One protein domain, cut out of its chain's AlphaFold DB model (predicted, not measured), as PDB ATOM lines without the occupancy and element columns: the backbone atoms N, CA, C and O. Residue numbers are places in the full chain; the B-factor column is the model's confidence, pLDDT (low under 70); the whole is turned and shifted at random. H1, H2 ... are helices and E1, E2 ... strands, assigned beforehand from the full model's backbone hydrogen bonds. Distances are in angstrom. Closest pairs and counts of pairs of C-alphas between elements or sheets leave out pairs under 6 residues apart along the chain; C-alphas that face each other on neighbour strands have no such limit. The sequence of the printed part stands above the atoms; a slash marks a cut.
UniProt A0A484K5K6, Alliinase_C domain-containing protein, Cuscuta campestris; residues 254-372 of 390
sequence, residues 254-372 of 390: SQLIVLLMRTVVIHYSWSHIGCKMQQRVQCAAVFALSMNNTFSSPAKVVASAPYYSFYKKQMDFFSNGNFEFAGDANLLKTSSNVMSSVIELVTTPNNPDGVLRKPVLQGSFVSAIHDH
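This is residues 254 to 372 of the 390 residues of the protein "Alliinase_C domain-containing protein" of Cuscuta campestris (UniProt A0A484K5K6). A strongly twisted sheet of four parallel strands has two helices, H2 and H3, packed over one face, while the short helix H4 lies over the opposite face. H1 is not on the sheet; it folds back beside H2 as a helical hairpin, and residues 269 to 276, at the turn of that hairpin, stick out. The printed part has 119 residues with four named helices and four named strands, in the order H1 H2 E1 H3 E2 H4 E3 E4, and the sheet's order is E2 E1 E3 E4. The class is mixed, helices and strands. The whole is compact, with a radius of gyration of the C-alphas of 13.9 A, and spans 42 by 33 by 24 A.

In the sheet, E1, residues 299 to 303, and E3, residues 342 to 347, are inner strands, parallel at 25 degrees, with N 343 and O 300 within hydrogen-bond range at 2.8 A. The edge strand E2, residues 323 to 328, is parallel to E1 at 32 degrees, with N 326 and O 301 at 2.8 A. The other edge strand, E4, residues 366 to 371, is parallel to E3 at 22 degrees, with N 344 and O 367 at 2.8 A. From edge to edge the strands' lines turn by 76 degrees. H2, residues 273 to 291, is on the sheet at a height of 7.4 A, over E1 and, only just, with 3 C-alphas, over E3. On the local plane its line stands at 29 degrees to that of E1, only just along the strands. H3, residues 310 to 318, is on the same face at a height of 8.8 A, over E2 and E1, and runs along the strands at 16 degrees to E2 on the local plane. With its residues 279 to 283 alone H2 touches H3 at a steep tilt of 59 degrees, the same way; the closest C-alphas, of Cys 283 and Met 315, are 6.9 A apart. H4, residues 329 to 333, is on the opposite face, over E1, at a height of 8.7 A. E1, H3 and E2 form a strand-helix-strand unit, two parallel neighbour strands with a helix between them in the chain; its crossover is right-handed. E2, H4 and E3 form a split unit, with E1 between the two strands in the sheet, and its crossover is right-handed too. H1, residues 254 to 264, touches residues 281 to 288 of H2 alone, at a shallow tilt of 17 degrees, opposite ways; the closest C-alphas, of Ser 254 and Ala 288, are 6.6 A apart. H1 is apart from E3 and E4, for instance. In H1, H2, H3 and H4 every O i to N i+4 pair is within hydrogen-bond range.

E3 runs 16.0 A from first to last C-alpha, E4 16.3 A, E2 15.2 A and E1 13.4 A. C-alpha 342, where E3 begins, is at (64.349, 197.397, 103.987). E4 ends at C-alpha 371, at (78.880, 199.892, 97.116). H2 is the longest helix, 27.2 A; H1 measures 15.8 A, H3 12.3 A and H4 6.5 A. H1 begins at C-alpha 254, at (72.933, 208.571, 114.006).

The two C-alphas farthest apart are those of Trp 270 and Ser 336, at 42.2 A. The printed part has no cut. The link from E3 to E4, residues 348 to 365, is long; the links from H3 to E2 and from E2 to H4 are tight. The mean pLDDT of the printed part is 76.0, and residues 254 to 280 and 334 to 339 are under 70; H1 has a mean of 38.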
ATOM      1  N   SER A 254      73.075 209.291 115.282       43.66
ATOM      2  CA  SER A 254      72.933 208.571 114.006       43.66
ATOM      3  C   SER A 254      73.393 209.398 112.799       43.66
ATOM      4  O   SER A 254      74.022 208.863 111.890       43.66
ATOM      5  N   GLN A 255      73.186 210.719 112.825       36.31
ATOM      6  CA  GLN A 255      73.665 211.630 111.777       36.31
ATOM      7  C   GLN A 255      75.199 211.734 111.711       36.31
ATOM      8  O   GLN A 255      75.763 211.896 110.629       36.31
ATOM      9  N   LEU A 256      75.889 211.599 112.847       38.75
ATOM     10  CA  LEU A 256      77.345 211.712 112.923       38.75
ATOM     11  C   LEU A 256      78.043 210.437 112.433       38.75
ATOM     12  O   LEU A 256      79.093 210.515 111.801       38.75
ATOM     13  N   ILE A 257      77.427 209.272 112.661       43.56
ATOM     14  CA  ILE A 257      77.876 207.988 112.097       43.56
ATOM     15  C   ILE A 257      77.832 208.050 110.566       43.56
ATOM     16  O   ILE A 257      78.785 207.651 109.904       43.56
ATOM     17  N   VAL A 258      76.765 208.615 109.999       39.91
ATOM     18  CA  VAL A 258      76.614 208.803 108.547       39.91
ATOM     19  C   VAL A 258      77.667 209.763 107.974       39.91
ATOM     20  O   VAL A 258      78.236 209.495 106.916       39.91
ATOM     21  N   LEU A 259      77.977 210.855 108.679       36.38
ATOM     22  CA  LEU A 259      79.045 211.787 108.295       36.38
ATOM     23  C   LEU A 259      80.439 211.146 108.370       36.38
ATOM     24  O   LEU A 259      81.219 211.299 107.436       36.38
ATOM     25  N   LEU A 260      80.728 210.366 109.417       40.72
ATOM     26  CA  LEU A 260      81.964 209.580 109.542       40.72
ATOM     27  C   LEU A 260      82.128 208.580 108.387       40.72
ATOM     28  O   LEU A 260      83.223 208.438 107.850       40.72
ATOM     29  N   MET A 261      81.042 207.925 107.969       40.44
ATOM     30  CA  MET A 261      81.048 207.003 106.826       40.44
ATOM     31  C   MET A 261      81.367 207.724 105.512       40.44
ATOM     32  O   MET A 261      82.187 207.237 104.737       40.44
ATOM     33  N   ARG A 262      80.788 208.913 105.288       33.41
ATOM     34  CA  ARG A 262      81.048 209.728 104.089       33.41
ATOM     35  C   ARG A 262      82.516 210.136 103.952       33.41
ATOM     36  O   ARG A 262      83.038 210.112 102.844       33.41
ATOM     37  N   THR A 263      83.196 210.473 105.048       31.66
ATOM     38  CA  THR A 263      84.605 210.909 105.007       31.66
ATOM     39  C   THR A 263      85.583 209.735 104.882       31.66
ATOM     40  O   THR A 263      86.606 209.854 104.211       31.66
ATOM     41  N   VAL A 264      85.272 208.584 105.493       37.06
ATOM     42  CA  VAL A 264      86.140 207.387 105.478       37.06
ATOM     43  C   VAL A 264      86.198 206.724 104.098       37.06
ATOM     44  O   VAL A 264      87.237 206.176 103.748       37.06
ATOM     45  N   VAL A 265      85.136 206.810 103.291       37.88
ATOM     46  CA  VAL A 265      85.094 206.232 101.931       37.88
ATOM     47  C   VAL A 265      86.033 206.954 100.943       37.88
ATOM     48  O   VAL A 265      86.430 206.374  99.936       37.88
ATOM     49  N   ILE A 266      86.439 208.196 101.230       34.44
ATOM     50  CA  ILE A 266      87.201 209.039 100.288       34.44
ATOM     51  C   ILE A 266      88.715 208.751 100.327       34.44
ATOM     52  O   ILE A 266      89.431 209.034  99.367       34.44
ATOM     53  N   HIS A 267      89.222 208.138 101.397       29.25
ATOM     54  CA  HIS A 267      90.625 207.745 101.518       29.25
ATOM     55  C   HIS A 267      90.727 206.220 101.626       29.25
ATOM     56  O   HIS A 267      89.842 205.583 102.167       29.25
ATOM     57  N   TYR A 268      91.836 205.641 101.167       32.97
ATOM     58  CA  TYR A 268      92.222 204.222 101.293       32.97
ATOM     59  C   TYR A 268      91.932 203.319 100.087       32.97
ATOM     60  O   TYR A 268      91.078 202.438 100.078       32.97
ATOM     61  N   SER A 269      92.828 203.451  99.109       32.28
ATOM     62  CA  SER A 269      93.321 202.322  98.326       32.28
ATOM     63  C   SER A 269      94.284 201.503  99.200       32.28
ATOM     64  O   SER A 269      95.162 202.105  99.812       32.28
ATOM     65  N   TRP A 270      94.091 200.179  99.305       28.27
ATOM     66  CA  TRP A 270      95.113 199.118  99.479       28.27
ATOM     67  C   TRP A 270      94.430 197.734  99.578       28.27
ATOM     68  O   TRP A 270      93.614 197.470 100.463       28.27
ATOM     69  N   SER A 271      94.802 196.816  98.685       37.94
ATOM     70  CA  SER A 271      94.042 195.619  98.268       37.94
ATOM     71  C   SER A 271      93.927 194.444  99.263       37.94
ATOM     72  O   SER A 271      93.508 193.357  98.879       37.94
ATOM     73  N   HIS A 272      94.290 194.608 100.539       33.06
ATOM     74  CA  HIS A 272      94.088 193.579 101.586       33.06
ATOM     75  C   HIS A 272      93.451 194.132 102.869       33.06
ATOM     76  O   HIS A 272      92.723 193.420 103.562       33.06
ATOM     77  N   ILE A 273      93.678 195.414 103.164       36.44
ATOM     78  CA  ILE A 273      92.995 196.145 104.240       36.44
ATOM     79  C   ILE A 273      91.648 196.675 103.726       36.44
ATOM     80  O   ILE A 273      90.660 196.606 104.454       36.44
ATOM     81  N   GLY A 274      91.572 197.070 102.448       41.06
ATOM     82  CA  GLY A 274      90.354 197.563 101.799       41.06
ATOM     83  C   GLY A 274      89.194 196.569 101.848       41.06
ATOM     84  O   GLY A 274      88.111 196.929 102.291       41.06
ATOM     85  N   CYS A 275      89.418 195.287 101.529       42.97
ATOM     86  CA  CYS A 275      88.339 194.291 101.543       42.97
ATOM     87  C   CYS A 275      87.762 194.056 102.950       42.97
ATOM     88  O   CYS A 275      86.551 193.931 103.099       42.97
ATOM     89  N   LYS A 276      88.604 194.032 103.994       49.75
ATOM     90  CA  LYS A 276      88.142 193.875 105.388       49.75
ATOM     91  C   LYS A 276      87.505 195.153 105.935       49.75
ATOM     92  O   LYS A 276      86.623 195.075 106.786       49.75
ATOM     93  N   MET A 277      87.951 196.319 105.474       53.72
ATOM     94  CA  MET A 277      87.422 197.610 105.904       53.72
ATOM     95  C   MET A 277      86.070 197.911 105.253       53.72
ATOM     96  O   MET A 277      85.124 198.238 105.962       53.72
ATOM     97  N   GLN A 278      85.941 197.696 103.942       60.53
ATOM     98  CA  GLN A 278      84.691 197.886 103.198       60.53
ATOM     99  C   GLN A 278      83.570 197.005 103.757       60.53
ATOM    100  O   GLN A 278      82.452 197.473 103.958       60.53
ATOM    101  N   GLN A 279      83.910 195.773 104.156       62.53
ATOM    102  CA  GLN A 279      82.989 194.899 104.876       62.53
ATOM    103  C   GLN A 279      82.518 195.521 106.209       62.53
ATOM    104  O   GLN A 279      81.334 195.555 106.540       62.53
ATOM    105  N   ARG A 280      83.433 196.060 107.013       66.75
ATOM    106  CA  ARG A 280      83.070 196.611 108.330       66.75
ATOM    107  C   ARG A 280      82.247 197.896 108.222       66.75
ATOM    108  O   ARG A 280      81.327 198.079 109.016       66.75
ATOM    109  N   VAL A 281      82.541 198.731 107.229       72.75
ATOM    110  CA  VAL A 281      81.793 199.956 106.903       72.75
ATOM    111  C   VAL A 281      80.357 199.613 106.497       72.75
ATOM    112  O   VAL A 281      79.416 200.156 107.069       72.75
ATOM    113  N   GLN A 282      80.166 198.635 105.609       81.06
ATOM    114  CA  GLN A 282      78.829 198.196 105.190       81.06
ATOM    115  C   GLN A 282      77.990 197.670 106.356       81.06
ATOM    116  O   GLN A 282      76.838 198.065 106.507       81.06
ATOM    117  N   CYS A 283      78.561 196.830 107.225       82.88
ATOM    118  CA  CYS A 283      77.838 196.321 108.395       82.88
ATOM    119  C   CYS A 283      77.441 197.427 109.369       82.88
ATOM    120  O   CYS A 283      76.338 197.404 109.909       82.88
ATOM    121  N   ALA A 284      78.326 198.395 109.604       85.25
ATOM    122  CA  ALA A 284      78.013 199.508 110.485       85.25
ATOM    123  C   ALA A 284      76.941 200.435 109.876       85.25
ATOM    124  O   ALA A 284      76.091 200.924 110.617       85.25
ATOM    125  N   ALA A 285      76.913 200.618 108.551       88.81
ATOM    126  CA  ALA A 285      75.863 201.371 107.869       88.81
ATOM    127  C   ALA A 285      74.511 200.646 107.954       88.81
ATOM    128  O   ALA A 285      73.513 201.250 108.341       88.81
ATOM    129  N   VAL A 286      74.497 199.333 107.699       90.38
ATOM    130  CA  VAL A 286      73.311 198.484 107.885       90.38
ATOM    131  C   VAL A 286      72.798 198.585 109.318       90.38
ATOM    132  O   VAL A 286      71.617 198.850 109.526       90.38
ATOM    133  N   PHE A 287      73.672 198.440 110.313       89.19
ATOM    134  CA  PHE A 287      73.289 198.549 111.717       89.19
ATOM    135  C   PHE A 287      72.705 199.931 112.051       89.19
ATOM    136  O   PHE A 287      71.658 200.008 112.690       89.19
ATOM    137  N   ALA A 288      73.330 201.015 111.580       88.12
ATOM    138  CA  ALA A 288      72.844 202.375 111.801       88.12
ATOM    139  C   ALA A 288      71.450 202.608 111.195       88.12
ATOM    140  O   ALA A 288      70.582 203.171 111.862       88.12
ATOM    141  N   LEU A 289      71.214 202.130 109.972       88.12
ATOM    142  CA  LEU A 289      69.899 202.203 109.327       88.12
ATOM    143  C   LEU A 289      68.865 201.313 110.030       88.12
ATOM    144  O   LEU A 289      67.696 201.679 110.126       88.12
ATOM    145  N   SER A 290      69.301 200.184 110.586       87.56
ATOM    146  CA  SER A 290      68.435 199.256 111.322       87.56
ATOM    147  C   SER A 290      67.999 199.799 112.684       87.56
ATOM    148  O   SER A 290      66.943 199.418 113.173       87.56
ATOM    149  N   MET A 291      68.768 200.704 113.303       80.31
ATOM    150  CA  MET A 291      68.373 201.344 114.568       80.31
ATOM    151  C   MET A 291      67.176 202.287 114.417       80.31
ATOM    152  O   MET A 291      66.477 202.537 115.392       80.31
ATOM    153  N   ASN A 292      66.928 202.799 113.210       70.56
ATOM    154  CA  ASN A 292      65.777 203.658 112.931       70.56
ATOM    155  C   ASN A 292      64.531 202.856 112.515       70.56
ATOM    156  O   ASN A 292      63.573 203.406 111.974       70.56
ATOM    157  N   ASN A 293      64.559 201.536 112.715       74.25
ATOM    158  CA  ASN A 293      63.471 200.650 112.359       74.25
ATOM    159  C   ASN A 293      62.330 200.793 113.377       74.25
ATOM    160  O   ASN A 293      62.469 200.437 114.543       74.25
ATOM    161  N   THR A 294      61.188 201.312 112.928       74.25
ATOM    162  CA  THR A 294      59.981 201.475 113.757       74.25
ATOM    163  C   THR A 294      59.187 200.177 113.925       74.25
ATOM    164  O   THR A 294      58.205 200.148 114.665       74.25
ATOM    165  N   PHE A 295      59.568 199.115 113.211       80.06
ATOM    166  CA  PHE A 295      58.906 197.816 113.248       80.06
ATOM    167  C   PHE A 295      59.503 196.923 114.347       80.06
ATOM    168  O   PHE A 295      60.682 197.021 114.672       80.06
ATOM    169  N   SER A 296      58.691 196.012 114.896       79.25
ATOM    170  CA  SER A 296      59.153 194.992 115.854       79.25
ATOM    171  C   SER A 296      59.973 193.875 115.199       79.25
ATOM    172  O   SER A 296      60.652 193.117 115.888       79.25
ATOM    173  N   SER A 297      59.893 193.757 113.874       85.81
ATOM    174  CA  SER A 297      60.643 192.806 113.062       85.81
ATOM    175  C   SER A 297      62.036 193.354 112.712       85.81
ATOM    176  O   SER A 297      62.192 194.568 112.546       85.81
ATOM    177  N   PRO A 298      63.054 192.486 112.545       89.81
ATOM    178  CA  PRO A 298      64.373 192.902 112.075       89.81
ATOM    179  C   PRO A 298      64.302 193.590 110.705       89.81
ATOM    180  O   PRO A 298      63.481 193.230 109.856       89.81
ATOM    181  N   ALA A 299      65.196 194.550 110.460       91.56
ATOM    182  CA  ALA A 299      65.332 195.166 109.145       91.56
ATOM    183  C   ALA A 299      65.806 194.125 108.114       91.56
ATOM    184  O   ALA A 299      66.693 193.311 108.382       91.56
ATOM    185  N   LYS A 300      65.223 194.154 106.918       92.94
ATOM    186  CA  LYS A 300      65.537 193.212 105.839       92.94
ATOM    187  C   LYS A 300      66.642 193.790 104.971       92.94
ATOM    188  O   LYS A 300      66.443 194.808 104.316       92.94
ATOM    189  N   VAL A 301      67.794 193.135 104.943       94.25
ATOM    190  CA  VAL A 301      68.919 193.504 104.078       94.25
ATOM    191  C   VAL A 301      68.847 192.687 102.798       94.25
ATOM    192  O   VAL A 301      68.815 191.460 102.854       94.25
ATOM    193  N   VAL A 302      68.837 193.339 101.642       94.94
ATOM    194  CA  VAL A 302      68.710 192.675 100.337       94.94
ATOM    195  C   VAL A 302      69.713 193.194  99.325       94.94
ATOM    196  O   VAL A 302      70.258 194.277  99.488       94.94
ATOM    197  N   ALA A 303      69.943 192.423  98.268       95.38
ATOM    198  CA  ALA A 303      70.744 192.831  97.118       95.38
ATOM    199  C   ALA A 303      70.171 192.187  95.848       95.38
ATOM    200  O   ALA A 303      69.734 191.042  95.897       95.38
ATOM    201  N   SER A 304      70.159 192.878  94.707       95.44
ATOM    202  CA  SER A 304      69.621 192.301  93.463       95.44
ATOM    203  C   SER A 304      70.502 191.168  92.933       95.44
ATOM    204  O   SER A 304      71.713 191.336  92.788       95.44
ATOM    205  N   ALA A 305      69.934 190.010  92.601       94.38
ATOM    206  CA  ALA A 305      70.708 188.923  91.997       94.38
ATOM    207  C   ALA A 305      71.105 189.238  90.532       94.38
ATOM    208  O   ALA A 305      70.317 189.847  89.809       94.38
ATOM    209  N   PRO A 306      72.301 188.818  90.063       94.75
ATOM    210  CA  PRO A 306      73.413 188.297  90.862       94.75
ATOM    211  C   PRO A 306      74.070 189.419  91.687       94.75
ATOM    212  O   PRO A 306      74.253 190.522  91.180       94.75
ATOM    213  N   TYR A 307      74.434 189.137  92.939       93.00
ATOM    214  CA  TYR A 307      75.083 190.082  93.860       93.00
ATOM    215  C   TYR A 307      76.378 189.501  94.430       93.00
ATOM    216  O   TYR A 307      76.634 188.296  94.342       93.00
ATOM    217  N   TYR A 308      77.173 190.350  95.084       90.44
ATOM    218  CA  TYR A 308      78.406 189.927  95.730       90.44
ATOM    219  C   TYR A 308      78.137 188.863  96.806       90.44
ATOM    220  O   TYR A 308      77.533 189.127  97.847       90.44
ATOM    221  N   SER A 309      78.632 187.644  96.581       86.31
ATOM    222  CA  SER A 309      78.311 186.463  97.398       86.31
ATOM    223  C   SER A 309      78.691 186.580  98.879       86.31
ATOM    224  O   SER A 309      78.229 185.788  99.702       86.31
ATOM    225  N   PHE A 310      79.568 187.523  99.235       88.19
ATOM    226  CA  PHE A 310      80.002 187.708 100.616       88.19
ATOM    227  C   PHE A 310      78.986 188.471 101.473       88.19
ATOM    228  O   PHE A 310      79.008 188.283 102.687       88.19
ATOM    229  N   TYR A 311      78.068 189.248 100.878       89.62
ATOM    230  CA  TYR A 311      77.070 190.010 101.640       89.62
ATOM    231  C   TYR A 311      76.272 189.122 102.587       89.62
ATOM    232  O   TYR A 311      76.176 189.436 103.768       89.62
ATOM    233  N   LYS A 312      75.793 187.967 102.112       89.50
ATOM    234  CA  LYS A 312      75.080 187.016 102.966       89.50
ATOM    235  C   LYS A 312      75.934 186.578 104.159       89.50
ATOM    236  O   LYS A 312      75.548 186.790 105.298       89.50
ATOM    237  N   LYS A 313      77.132 186.037 103.902       87.62
ATOM    238  CA  LYS A 313      78.035 185.534 104.958       87.62
ATOM    239  C   LYS A 313      78.358 186.603 106.000       87.62
ATOM    240  O   LYS A 313      78.461 186.315 107.185       87.62
ATOM    241  N   GLN A 314      78.550 187.827 105.538       86.38
ATOM    242  CA  GLN A 314      78.880 188.974 106.362       86.38
ATOM    243  C   GLN A 314      77.692 189.436 107.212       86.38
ATOM    244  O   GLN A 314      77.856 189.649 108.410       86.38
ATOM    245  N   MET A 315      76.508 189.579 106.616       88.81
ATOM    246  CA  MET A 315      75.305 189.989 107.340       88.81
ATOM    247  C   MET A 315      74.862 188.915 108.330       88.81
ATOM    248  O   MET A 315      74.515 189.256 109.454       88.81
ATOM    249  N   ASP A 316      74.984 187.637 107.969       87.19
ATOM    250  CA  ASP A 316      74.732 186.515 108.876       87.19
ATOM    251  C   ASP A 316      75.712 186.530 110.064       87.19
ATOM    252  O   ASP A 316      75.315 186.288 111.200       87.19
ATOM    253  N   PHE A 317      76.990 186.866 109.833       84.81
ATOM    254  CA  PHE A 317      78.007 186.927 110.890       84.81
ATOM    255  C   PHE A 317      77.796 188.086 111.876       84.81
ATOM    256  O   PHE A 317      78.060 187.933 113.067       84.81
ATOM    257  N   PHE A 318      77.358 189.251 111.389       81.75
ATOM    258  CA  PHE A 318      77.143 190.449 112.214       81.75
ATOM    259  C   PHE A 318      75.687 190.650 112.656       81.75
ATOM    260  O   PHE A 318      75.403 191.627 113.353       81.75
ATOM    261  N   SER A 319      74.771 189.759 112.270       78.69
ATOM    262  CA  SER A 319      73.373 189.834 112.687       78.69
ATOM    263  C   SER A 319      73.274 189.738 114.210       78.69
ATOM    264  O   SER A 319      73.872 188.871 114.846       78.69
ATOM    265  N   ASN A 320      72.518 190.657 114.804       78.88
ATOM    266  CA  ASN A 320      72.282 190.729 116.248       78.88
ATOM    267  C   ASN A 320      70.788 190.830 116.593       78.88
ATOM    268  O   ASN A 320      70.436 191.318 117.663       78.88
ATOM    269  N   GLY A 321      69.913 190.412 115.673       83.25
ATOM    270  CA  GLY A 321      68.460 190.543 115.803       83.25
ATOM    271  C   GLY A 321      67.888 191.876 115.309       83.25
ATOM    272  O   GLY A 321      66.686 191.956 115.094       83.25
ATOM    273  N   ASN A 322      68.714 192.897 115.047       85.88
ATOM    274  CA  ASN A 322      68.222 194.168 114.489       85.88
ATOM    275  C   ASN A 322      68.041 194.121 112.969       85.88
ATOM    276  O   ASN A 322      67.269 194.903 112.415       85.88
ATOM    277  N   PHE A 323      68.756 193.222 112.293       91.00
ATOM    278  CA  PHE A 323      68.661 193.022 110.854       91.00
ATOM    279  C   PHE A 323      68.986 191.586 110.459       91.00
ATOM    280  O   PHE A 323      69.697 190.868 111.169       91.00
ATOM    281  N   GLU A 324      68.505 191.195 109.286       91.88
ATOM    282  CA  GLU A 324      68.786 189.899 108.676       91.88
ATOM    283  C   GLU A 324      68.899 190.010 107.155       91.88
ATOM    284  O   GLU A 324      68.281 190.875 106.530       91.88
ATOM    285  N   PHE A 325      69.684 189.123 106.544       93.31
ATOM    286  CA  PHE A 325      69.818 189.079 105.093       93.31
ATOM    287  C   PHE A 325      68.647 188.320 104.462       93.31
ATOM    288  O   PHE A 325      68.493 187.115 104.649       93.31
ATOM    289  N   ALA A 326      67.830 189.024 103.685       92.25
ATOM    290  CA  ALA A 326      66.585 188.529 103.102       92.25
ATOM    291  C   ALA A 326      66.702 188.123 101.620       92.25
ATOM    292  O   ALA A 326      65.712 187.727 101.010       92.25
ATOM    293  N   GLY A 327      67.907 188.172 101.042       91.75
ATOM    294  CA  GLY A 327      68.170 187.662  99.696       91.75
ATOM    295  C   GLY A 327      67.930 188.685  98.585       91.75
ATOM    296  O   GLY A 327      68.417 189.812  98.662       91.75
ATOM    297  N   ASP A 328      67.261 188.255  97.512       93.50
ATOM    298  CA  ASP A 328      67.147 189.032  96.273       93.50
ATOM    299  C   ASP A 328      66.136 190.183  96.390       93.50
ATOM    300  O   ASP A 328      64.945 189.969  96.636       93.50
ATOM    301  N   ALA A 329      66.607 191.408  96.148       92.62
ATOM    302  CA  ALA A 329      65.781 192.612  96.165       92.62
ATOM    303  C   ALA A 329      64.635 192.564  95.133       92.62
ATOM    304  O   ALA A 329      63.546 193.081  95.391       92.62
ATOM    305  N   ASN A 330      64.827 191.891  93.991       89.81
ATOM    306  CA  ASN A 330      63.788 191.780  92.960       89.81
ATOM    307  C   ASN A 330      62.577 190.952  93.419       89.81
ATOM    308  O   ASN A 330      61.453 191.200  92.979       89.81
ATOM    309  N   LEU A 331      62.782 190.000  94.334       87.12
ATOM    310  CA  LEU A 331      61.694 189.197  94.895       87.12
ATOM    311  C   LEU A 331      60.831 190.026  95.853       87.12
ATOM    312  O   LEU A 331      59.610 189.884  95.862       87.12
ATOM    313  N   LEU A 332      61.446 190.949  96.603       81.56
ATOM    314  CA  LEU A 332      60.722 191.859  97.494       81.56
ATOM    315  C   LEU A 332      59.927 192.923  96.744       81.56
ATOM    316  O   LEU A 332      58.859 193.304  97.212       81.56
ATOM    317  N   LYS A 333      60.384 193.354  95.565       72.12
ATOM    318  CA  LYS A 333      59.651 194.314  94.722       72.12
ATOM    319  C   LYS A 333      58.229 193.850  94.383       72.12
ATOM    320  O   LYS A 333      57.343 194.672  94.170       72.12
ATOM    321  N   THR A 334      58.019 192.537  94.341       62.91
ATOM    322  CA  THR A 334      56.730 191.912  94.006       62.91
ATOM    323  C   THR A 334      55.847 191.699  95.246       62.91
ATOM    324  O   THR A 334      54.658 191.418  95.120       62.91
ATOM    325  N   SER A 335      56.400 191.858  96.454       61.16
ATOM    326  CA  SER A 335      55.686 191.690  97.721       61.16
ATOM    327  C   SER A 335      55.169 193.036  98.228       61.16
ATOM    328  O   SER A 335      55.927 193.876  98.703       61.16
ATOM    329  N   SER A 336      53.857 193.245  98.159       54.09
ATOM    330  CA  SER A 336      53.196 194.490  98.577       54.09
ATOM    331  C   SER A 336      53.070 194.672 100.098       54.09
ATOM    332  O   SER A 336      52.558 195.695 100.538       54.09
ATOM    333  N   ASN A 337      53.530 193.714 100.910       55.88
ATOM    334  CA  ASN A 337      53.434 193.754 102.374       55.88
ATOM    335  C   ASN A 337      54.813 193.601 103.012       55.88
ATOM    336  O   ASN A 337      55.163 192.550 103.551       55.88
ATOM    337  N   VAL A 338      55.609 194.666 102.966       61.47
ATOM    338  CA  VAL A 338      56.844 194.714 103.741       61.47
ATOM    339  C   VAL A 338      56.529 195.270 105.131       61.47
ATOM    340  O   VAL A 338      56.475 196.475 105.344       61.47
ATOM    341  N   MET A 339      56.326 194.371 106.093       69.00
ATOM    342  CA  MET A 339      56.115 194.701 107.513       69.00
ATOM    343  C   MET A 339      57.449 194.943 108.250       69.00
ATOM    344  O   MET A 339      57.620 194.504 109.387       69.00
ATOM    345  N   SER A 340      58.430 195.545 107.576       80.88
ATOM    346  CA  SER A 340      59.792 195.767 108.079       80.88
ATOM    347  C   SER A 340      60.494 196.859 107.274       80.88
ATOM    348  O   SER A 340      60.250 196.992 106.075       80.88
ATOM    349  N   SER A 341      61.440 197.572 107.883       89.44
ATOM    350  CA  SER A 341      62.351 198.433 107.116       89.44
ATOM    351  C   SER A 341      63.234 197.591 106.189       89.44
ATOM    352  O   SER A 341      63.666 196.501 106.571       89.44
ATOM    353  N   VAL A 342      63.513 198.085 104.983       92.00
ATOM    354  CA  VAL A 342      64.349 197.397 103.987       92.00
ATOM    355  C   VAL A 342      65.594 198.213 103.704       92.00
ATOM    356  O   VAL A 342      65.527 199.422 103.494       92.00
ATOM    357  N   ILE A 343      66.731 197.531 103.673       93.50
ATOM    358  CA  ILE A 343      68.027 198.101 103.333       93.50
ATOM    359  C   ILE A 343      68.534 197.372 102.090       93.50
ATOM    360  O   ILE A 343      68.845 196.183 102.137       93.50
ATOM    361  N   GLU A 344      68.600 198.076 100.967       94.88
ATOM    362  CA  GLU A 344      69.099 197.548  99.702       94.88
ATOM    363  C   GLU A 344      70.598 197.838  99.552       94.88
ATOM    364  O   GLU A 344      71.022 198.989  99.568       94.88
ATOM    365  N   LEU A 345      71.406 196.794  99.385       94.50
ATOM    366  CA  LEU A 345      72.814 196.893  99.017       94.50
ATOM    367  C   LEU A 345      72.926 196.953  97.489       94.50
ATOM    368  O   LEU A 345      72.613 195.983  96.792       94.50
ATOM    369  N   VAL A 346      73.397 198.086  96.975       93.88
ATOM    370  CA  VAL A 346      73.498 198.379  95.542       93.88
ATOM    371  C   VAL A 346      74.964 198.473  95.146       93.88
ATOM    372  O   VAL A 346      75.606 199.503  95.316       93.88
ATOM    373  N   THR A 347      75.518 197.400  94.587       92.62
ATOM    374  CA  THR A 347      76.884 197.412  94.051       92.62
ATOM    375  C   THR A 347      76.886 197.990  92.638       92.62
ATOM    376  O   THR A 347      76.196 197.469  91.761       92.62
ATOM    377  N   THR A 348      77.651 199.055  92.394       89.56
ATOM    378  CA  THR A 348      77.732 199.682  91.067       89.56
ATOM    379  C   THR A 348      79.134 200.245  90.796       89.56
ATOM    380  O   THR A 348      79.577 201.160  91.496       89.56
ATOM    381  N   PRO A 349      79.865 199.703  89.802       92.31
ATOM    382  CA  PRO A 349      79.567 198.515  88.996       92.31
ATOM    383  C   PRO A 349      79.424 197.256  89.852       92.31
ATOM    384  O   PRO A 349      80.120 197.091  90.853       92.31
ATOM    385  N   ASN A 350      78.508 196.378  89.459       93.50
ATOM    386  CA  ASN A 350      78.156 195.204  90.237       93.50
ATOM    387  C   ASN A 350      79.218 194.099  90.170       93.50
ATOM    388  O   ASN A 350      79.957 193.956  89.200       93.50
ATOM    389  N   ASN A 351      79.266 193.280  91.215       89.38
ATOM    390  CA  ASN A 351      80.056 192.057  91.269       89.38
ATOM    391  C   ASN A 351      79.073 190.874  91.304       89.38
ATOM    392  O   ASN A 351      78.275 190.811  92.243       89.38
ATOM    393  N   PRO A 352      79.087 189.943  90.330       92.06
ATOM    394  CA  PRO A 352      80.209 189.625  89.432       92.06
ATOM    395  C   PRO A 352      80.138 190.179  88.001       92.06
ATOM    396  O   PRO A 352      81.112 190.039  87.270       92.06
ATOM    397  N   ASP A 353      79.012 190.753  87.576       92.75
ATOM    398  CA  ASP A 353      78.717 191.028  86.157       92.75
ATOM    399  C   ASP A 353      79.249 192.378  85.624       92.75
ATOM    400  O   ASP A 353      79.191 192.622  84.422       92.75
ATOM    401  N   GLY A 354      79.773 193.257  86.484       89.06
ATOM    402  CA  GLY A 354      80.305 194.571  86.105       89.06
ATOM    403  C   GLY A 354      79.244 195.594  85.691       89.06
ATOM    404  O   GLY A 354      79.587 196.666  85.196       89.06
ATOM    405  N   VAL A 355      77.954 195.296  85.867       91.56
ATOM    406  CA  VAL A 355      76.868 196.156  85.379       91.56
ATOM    407  C   VAL A 355      76.661 197.349  86.311       91.56
ATOM    408  O   VAL A 355      76.629 197.195  87.531       91.56
ATOM    409  N   LEU A 356      76.472 198.548  85.754       90.94
ATOM    410  CA  LEU A 356      76.058 199.716  86.535       90.94
ATOM    411  C   LEU A 356      74.622 199.528  87.034       90.94
ATOM    412  O   LEU A 356      73.698 199.337  86.242       90.94
ATOM    413  N   ARG A 357      74.431 199.604  88.352       91.38
ATOM    414  CA  ARG A 357      73.137 199.394  89.006       91.38
ATOM    415  C   ARG A 357      72.624 200.645  89.697       91.38
ATOM    416  O   ARG A 357      73.386 201.537  90.068       91.38
ATOM    417  N   LYS A 358      71.306 200.663  89.859       92.44
ATOM    418  CA  LYS A 358      70.541 201.616  90.659       92.44
ATOM    419  C   LYS A 358      69.659 200.822  91.629       92.44
ATOM    420  O   LYS A 358      69.362 199.666  91.314       92.44
ATOM    421  N   PRO A 359      69.224 201.429  92.745       92.38
ATOM    422  CA  PRO A 359      68.262 200.799  93.642       92.38
ATOM    423  C   PRO A 359      67.009 200.338  92.886       92.38
ATOM    424  O   PRO A 359      66.463 201.090  92.068       92.38
ATOM    425  N   VAL A 360      66.560 199.108  93.138       92.88
ATOM    426  CA  VAL A 360      65.338 198.545  92.536       92.88
ATOM    427  C   VAL A 360      64.108 198.739  93.418       92.88
ATOM    428  O   VAL A 360      62.984 198.684  92.901       92.88
ATOM    429  N   LEU A 361      64.313 198.962  94.719       90.06
ATOM    430  CA  LEU A 361      63.267 199.218  95.700       90.06
ATOM    431  C   LEU A 361      63.099 200.720  95.944       90.06
ATOM    432  O   LEU A 361      64.051 201.499  95.916       90.06
ATOM    433  N   GLN A 362      61.859 201.129  96.198       86.75
ATOM    434  CA  GLN A 362      61.498 202.508  96.523       86.75
ATOM    435  C   GLN A 362      60.418 202.502  97.605       86.75
ATOM    436  O   GLN A 362      59.549 201.630  97.610       86.75
ATOM    437  N   GLY A 363      60.461 203.470  98.517       83.88
ATOM    438  CA  GLY A 363      59.455 203.621  99.568       83.88
ATOM    439  C   GLY A 363      59.985 204.372 100.784       83.88
ATOM    440  O   GLY A 363      61.187 204.557 100.939       83.88
ATOM    441  N   SER A 364      59.080 204.783 101.675       82.81
ATOM    442  CA  SER A 364      59.419 205.526 102.899       82.81
ATOM    443  C   SER A 364      60.225 204.714 103.917       82.81
ATOM    444  O   SER A 364      60.926 205.290 104.739       82.81
ATOM    445  N   PHE A 365      60.127 203.384 103.862       86.81
ATOM    446  CA  PHE A 365      60.841 202.449 104.741       86.81
ATOM    447  C   PHE A 365      61.973 201.709 104.019       86.81
ATOM    448  O   PHE A 365      62.464 200.695 104.512       86.81
ATOM    449  N   VAL A 366      62.362 202.191 102.835       89.50
ATOM    450  CA  VAL A 366      63.444 201.627 102.027       89.50
ATOM    451  C   VAL A 366      64.627 202.587 102.062       89.50
ATOM    452  O   VAL A 366      64.488 203.770 101.765       89.50
ATOM    453  N   SER A 367      65.800 202.074 102.412       90.94
ATOM    454  CA  SER A 367      67.075 202.785 102.304       90.94
ATOM    455  C   SER A 367      68.012 202.014 101.383       90.94
ATOM    456  O   SER A 367      67.996 200.787 101.388       90.94
ATOM    457  N   ALA A 368      68.837 202.716 100.612       92.00
ATOM    458  CA  ALA A 368      69.865 202.104  99.776       92.00
ATOM    459  C   ALA A 368      71.257 202.415 100.340       92.00
ATOM    460  O   ALA A 368      71.471 203.508 100.860       92.00
ATOM    461  N   ILE A 369      72.172 201.451 100.236       92.00
ATOM    462  CA  ILE A 369      73.608 201.614 100.470       92.00
ATOM    463  C   ILE A 369      74.327 201.295  99.156       92.00
ATOM    464  O   ILE A 369      74.231 200.172  98.655       92.00
ATOM    465  N   HIS A 370      75.066 202.253  98.613       89.31
ATOM    466  CA  HIS A 370      75.808 202.146  97.369       89.31
ATOM    467  C   HIS A 370      77.235 201.644  97.620       89.31
ATOM    468  O   HIS A 370      78.081 202.312  98.210       89.31
ATOM    469  N   ASP A 371      77.532 200.446  97.124       89.31
ATOM    470  CA  ASP A 371      78.880 199.892  97.116       89.31
ATOM    471  C   ASP A 371      79.589 200.245  95.803       89.31
ATOM    472  O   ASP A 371      79.414 199.599  94.766       89.31
ATOM    473  N   HIS A 372      80.413 201.288  95.874       88.25
ATOM    474  CA  HIS A 372      81.211 201.808  94.767       88.25
ATOM    475  C   HIS A 372      82.641 201.246  94.720       88.25
ATOM    476  O   HIS A 372      83.525 201.881  94.144       88.25
TER     477      HIS A 372